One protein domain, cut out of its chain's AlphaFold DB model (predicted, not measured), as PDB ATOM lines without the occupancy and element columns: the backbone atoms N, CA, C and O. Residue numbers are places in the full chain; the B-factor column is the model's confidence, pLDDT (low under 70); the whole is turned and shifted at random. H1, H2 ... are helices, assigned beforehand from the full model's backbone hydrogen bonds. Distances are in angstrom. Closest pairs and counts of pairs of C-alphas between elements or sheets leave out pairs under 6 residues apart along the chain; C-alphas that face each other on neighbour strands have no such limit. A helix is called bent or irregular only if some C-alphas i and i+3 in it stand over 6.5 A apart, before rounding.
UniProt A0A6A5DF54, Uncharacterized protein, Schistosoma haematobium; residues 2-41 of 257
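Overview. This is residues 2 to 41 of the 257 residues of an uncharacterized protein of Schistosoma haematobium (UniProt A0A6A5DF54). One long helix, H2, makes most of the length of the printed part, and a short helix, H1, turns off at its first end, making an L with one long arm and one short arm. The corner of the L lies at a tight link of one residue, Asn 14, and most of both arms stands free. The printed part has 40 residues, with two named helices, H1 then H2 along the chain, and no named strand; the class is all helix. The whole is extended, with a radius of gyration of the C-alphas of 15.9 A, and the C-alphas span 50 by 19 by 8 A.

Arrangement. Look first at H2, residues 15 to 41, the longest helix. From its first residue go back through Asn 14 to H1, residues 4 to 13. The lines of the two helices are about perpendicular, at 86 degrees. They are close but not clearly touching, with 1 pair of C-alphas within 8 A: the closest C-alphas, those of Ile 11 and Val 18, are 6.8 A apart. Their centres are 25.1 A apart. In H1 every O i to N i+4 pair is within hydrogen-bond range; in H2 it is 19 of 23.

Along the chain. Find C-alpha 15 at (-14.465, 29.179, 13.853); from there H2 runs 38.4 A to C-alpha 41 at (-8.447, 33.872, 51.487), mostly along rising z. It is neither bent nor irregular, but only just: C-alphas 18 and 21 are 6.2 A apart. H1 begins at C-alpha 4, at (-1.051, 34.711, 6.928), and measures 14.4 A to C-alpha 13, mostly along falling x.

Size, cuts and confidence. The two C-alphas farthest apart, those of Leu 2 and Glu 41, are 50.7 A from each other, and the outline is a rod. The printed part has no cut. The mean pLDDT of the printed part is 89.4; look at residues 39 to 41, in H2, for the values under 70.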
ATOM      1  N   LEU A   2       2.866  35.599   2.503       85.50
ATOM      2  CA  LEU A   2       1.620  35.132   1.855       85.50
ATOM      3  C   LEU A   2       0.839  34.023   2.595       85.50
ATOM      4  O   LEU A   2      -0.282  33.719   2.207       85.50
ATOM      5  N   MET A   3       1.375  33.430   3.668       91.75
ATOM      6  CA  MET A   3       0.668  32.371   4.412       91.75
ATOM      7  C   MET A   3      -0.362  32.899   5.419       91.75
ATOM      8  O   MET A   3      -1.314  32.202   5.761       91.75
ATOM      9  N   TRP A   4      -0.199  34.136   5.888       93.06
ATOM     10  CA  TRP A   4      -1.051  34.711   6.928       93.06
ATOM     11  C   TRP A   4      -2.535  34.874   6.529       93.06
ATOM     12  O   TRP A   4      -3.406  34.513   7.322       93.06
ATOM     13  N   PRO A   5      -2.869  35.319   5.299       94.25
ATOM     14  CA  PRO A   5      -4.260  35.417   4.853       94.25
ATOM     15  C   PRO A   5      -4.973  34.060   4.811       94.25
ATOM     16  O   PRO A   5      -6.146  33.977   5.166       94.25
ATOM     17  N   LEU A   6      -4.257  32.997   4.429       93.69
ATOM     18  CA  LEU A   6      -4.769  31.623   4.389       93.69
ATOM     19  C   LEU A   6      -5.115  31.115   5.791       93.69
ATOM     20  O   LEU A   6      -6.190  30.557   5.996       93.69
ATOM     21  N   ILE A   7      -4.250  31.380   6.773       92.00
ATOM     22  CA  ILE A   7      -4.491  31.014   8.175       92.00
ATOM     23  C   ILE A   7      -5.711  31.770   8.724       92.00
ATOM     24  O   ILE A   7      -6.590  31.163   9.335       92.00
ATOM     25  N   LEU A   8      -5.827  33.074   8.457       93.19
ATOM     26  CA  LEU A   8      -6.984  33.867   8.891       93.19
ATOM     27  C   LEU A   8      -8.295  33.425   8.224       93.19
ATOM     28  O   LEU A   8      -9.339  33.399   8.880       93.19
ATOM     29  N   GLN A   9      -8.263  33.055   6.940       93.56
ATOM     30  CA  GLN A   9      -9.427  32.495   6.251       93.56
ATOM     31  C   GLN A   9      -9.821  31.128   6.817       93.56
ATOM     32  O   GLN A   9     -11.014  30.884   7.011       93.56
ATOM     33  N   LEU A  10      -8.848  30.274   7.147       92.38
ATOM     34  CA  LEU A  10      -9.089  28.978   7.782       92.38
ATOM     35  C   LEU A  10      -9.767  29.147   9.151       92.38
ATOM     36  O   LEU A  10     -10.755  28.474   9.436       92.38
ATOM     37  N   ILE A  11      -9.292  30.097   9.965       93.69
ATOM     38  CA  ILE A  11      -9.879  30.415  11.277       93.69
ATOM     39  C   ILE A  11     -11.305  30.963  11.123       93.69
ATOM     40  O   ILE A  11     -12.198  30.556  11.861       93.69
ATOM     41  N   ARG A  12     -11.548  31.852  10.148       92.75
ATOM     42  CA  ARG A  12     -12.889  32.411   9.897       92.75
ATOM     43  C   ARG A  12     -13.892  31.362   9.430       92.75
ATOM     44  O   ARG A  12     -15.027  31.361   9.895       92.75
ATOM     45  N   THR A  13     -13.485  30.477   8.524       97.00
ATOM     46  CA  THR A  13     -14.357  29.426   7.974       97.00
ATOM     47  C   THR A  13     -14.614  28.301   8.974       97.00
ATOM     48  O   THR A  13     -15.710  27.746   9.000       97.00
ATOM     49  N   ASN A  14     -13.653  28.012   9.855       94.75
ATOM     50  CA  ASN A  14     -13.728  26.918  10.824       94.75
ATOM     51  C   ASN A  14     -13.807  27.403  12.275       94.75
ATOM     52  O   ASN A  14     -13.339  26.720  13.187       94.75
ATOM     53  N   VAL A  15     -14.442  28.557  12.517       93.62
ATOM     54  CA  VAL A  15     -14.465  29.179  13.853       93.62
ATOM     55  C   VAL A  15     -15.017  28.236  14.924       93.62
ATOM     56  O   VAL A  15     -14.547  28.252  16.052       93.62
ATOM     57  N   ARG A  16     -15.967  27.357  14.572       90.44
ATOM     58  CA  ARG A  16     -16.556  26.383  15.505       90.44
ATOM     59  C   ARG A  16     -15.541  25.338  15.973       90.44
ATOM     60  O   ARG A  16     -15.506  25.021  17.156       90.44
ATOM     61  N   TYR A  17     -14.705  24.845  15.062       93.38
ATOM     62  CA  TYR A  17     -13.694  23.828  15.356       93.38
ATOM     63  C   TYR A  17     -12.483  24.403  16.084       93.38
ATOM     64  O   TYR A  17     -11.856  23.697  16.865       93.38
ATOM     65  N   VAL A  18     -12.181  25.684  15.866       90.88
ATOM     66  CA  VAL A  18     -11.102  26.380  16.576       90.88
ATOM     67  C   VAL A  18     -11.575  26.861  17.950       90.88
ATOM     68  O   VAL A  18     -10.879  26.670  18.937       90.88
ATOM     69  N   ALA A  19     -12.775  27.427  18.073       92.38
ATOM     70  CA  ALA A  19     -13.238  28.006  19.335       92.38
ATOM     71  C   ALA A  19     -13.463  26.961  20.441       92.38
ATOM     72  O   ALA A  19     -13.160  27.235  21.598       92.38
ATOM     73  N   LEU A  20     -13.963  25.768  20.103       93.94
ATOM     74  CA  LEU A  20     -14.243  24.698  21.070       93.94
ATOM     75  C   LEU A  20     -13.013  24.261  21.893       93.94
ATOM     76  O   LEU A  20     -13.075  24.346  23.121       93.94
ATOM     77  N   PRO A  21     -11.887  23.837  21.287       93.25
ATOM     78  CA  PRO A  21     -10.703  23.443  22.047       93.25
ATOM     79  C   PRO A  21     -10.103  24.617  22.829       93.25
ATOM     80  O   PRO A  21      -9.698  24.436  23.975       93.25
ATOM     81  N   PHE A  22     -10.118  25.834  22.271       93.38
ATOM     82  CA  PHE A  22      -9.672  27.026  22.998       93.38
ATOM     83  C   PHE A  22     -10.539  27.304  24.231       93.38
ATOM     84  O   PHE A  22     -10.000  27.567  25.304       93.38
ATOM     85  N   ALA A  23     -11.863  27.186  24.122       95.06
ATOM     86  CA  ALA A  23     -12.772  27.357  25.250       95.06
ATOM     87  C   ALA A  23     -12.540  26.301  26.342       95.06
ATOM     88  O   ALA A  23     -12.561  26.637  27.524       95.06
ATOM     89  N   VAL A  24     -12.256  25.048  25.969       96.31
ATOM     90  CA  VAL A  24     -11.929  23.977  26.927       96.31
ATOM     91  C   VAL A  24     -10.614  24.267  27.654       96.31
ATOM     92  O   VAL A  24     -10.549  24.123  28.875       96.31
ATOM     93  N   ILE A  25      -9.579  24.711  26.937       96.00
ATOM     94  CA  ILE A  25      -8.272  25.036  27.527       96.00
ATOM     95  C   ILE A  25      -8.393  26.244  28.462       96.00
ATOM     96  O   ILE A  25      -8.003  26.162  29.626       96.00
ATOM     97  N   VAL A  26      -8.983  27.344  27.985       95.06
ATOM     98  CA  VAL A  26      -9.173  28.569  28.779       95.06
ATOM     99  C   VAL A  26     -10.084  28.303  29.977       95.06
ATOM    100  O   VAL A  26      -9.782  28.751  31.079       95.06
ATOM    101  N   GLY A  27     -11.145  27.513  29.800       95.94
ATOM    102  CA  GLY A  27     -12.026  27.090  30.885       95.94
ATOM    103  C   GLY A  27     -11.307  26.238  31.931       95.94
ATOM    104  O   GLY A  27     -11.478  26.470  33.123       95.94
ATOM    105  N   SER A  28     -10.445  25.309  31.511       92.81
ATOM    106  CA  SER A  28      -9.673  24.456  32.427       92.81
ATOM    107  C   SER A  28      -8.646  25.254  33.233       92.81
ATOM    108  O   SER A  28      -8.492  25.035  34.437       92.81
ATOM    109  N   ILE A  29      -7.961  26.206  32.589       94.75
ATOM    110  CA  ILE A  29      -7.011  27.110  33.253       94.75
ATOM    111  C   ILE A  29      -7.757  28.045  34.213       94.75
ATOM    112  O   ILE A  29      -7.353  28.182  35.366       94.75
ATOM    113  N   GLY A  30      -8.872  28.632  33.770       94.19
ATOM    114  CA  GLY A  30      -9.712  29.510  34.585       94.19
ATOM    115  C   GLY A  30     -10.296  28.803  35.806       94.19
ATOM    116  O   GLY A  30     -10.236  29.340  36.908       94.19
ATOM    117  N   PHE A  31     -10.769  27.564  35.647       92.19
ATOM    118  CA  PHE A  31     -11.298  26.756  36.747       92.19
ATOM    119  C   PHE A  31     -10.230  26.464  37.811       92.19
ATOM    120  O   PHE A  31     -10.487  26.596  39.009       92.19
ATOM    121  N   LYS A  32      -9.000  26.131  37.391       90.50
ATOM    122  CA  LYS A  32      -7.880  25.950  38.327       90.50
ATOM    123  C   LYS A  32      -7.482  27.257  39.010       90.50
ATOM    124  O   LYS A  32      -7.274  27.248  40.222       90.50
ATOM    125  N   ALA A  33      -7.418  28.366  38.276       90.50
ATOM    126  CA  ALA A  33      -7.098  29.669  38.849       90.50
ATOM    127  C   ALA A  33      -8.145  30.095  39.888       90.50
ATOM    128  O   ALA A  33      -7.779  30.476  40.995       90.50
ATOM    129  N   GLU A  34      -9.439  29.951  39.590       84.12
ATOM    130  CA  GLU A  34     -10.504  30.277  40.544       84.12
ATOM    131  C   GLU A  34     -10.413  29.414  41.808       84.12
ATOM    132  O   GLU A  34     -10.538  29.934  42.918       84.12
ATOM    133  N   SER A  35     -10.136  28.113  41.664       81.44
ATOM    134  CA  SER A  35      -9.942  27.230  42.822       81.44
ATOM    135  C   SER A  35      -8.745  27.647  43.684       81.44
ATOM    136  O   SER A  35      -8.809  27.571  44.910       81.44
ATOM    137  N   TRP A  36      -7.682  28.154  43.055       85.31
ATOM    138  CA  TRP A  36      -6.489  28.623  43.747       85.31
ATOM    139  C   TRP A  36      -6.743  29.944  44.486       85.31
ATOM    140  O   TRP A  36      -6.450  30.034  45.678       85.31
ATOM    141  N   PHE A  37      -7.380  30.923  43.834       80.75
ATOM    142  CA  PHE A  37      -7.723  32.206  44.458       80.75
ATOM    143  C   PHE A  37      -8.737  32.051  45.598       80.75
ATOM    144  O   PHE A  37      -8.573  32.655  46.655       80.75
ATOM    145  N   ARG A  38      -9.747  31.183  45.452       71.88
ATOM    146  CA  ARG A  38     -10.725  30.942  46.527       71.88
ATOM    147  C   ARG A  38     -10.126  30.244  47.748       71.88
ATOM    148  O   ARG A  38     -10.617  30.446  48.858       71.88
ATOM    149  N   SER A  39      -9.094  29.418  47.571       69.69
ATOM    150  CA  SER A  39      -8.553  28.603  48.665       69.69
ATOM    151  C   SER A  39      -7.692  29.394  49.649       69.69
ATOM    152  O   SER A  39      -7.564  28.974  50.798       69.69
ATOM    153  N   GLN A  40      -7.081  30.508  49.242       61.47
ATOM    154  CA  GLN A  40      -6.077  31.166  50.084       61.47
ATOM    155  C   GLN A  40      -6.687  32.199  51.045       61.47
ATOM    156  O   GLN A  40      -6.239  32.321  52.183       61.47
ATOM    157  N   GLU A  41      -7.777  32.860  50.654       60.59
ATOM    158  CA  GLU A  41      -8.447  33.872  51.487       60.59
ATOM    159  C   GLU A  41      -9.489  33.268  52.441       60.59
ATOM    160  O   GLU A  41      -9.681  33.774  53.545       60.59
TER     161      GLU A  41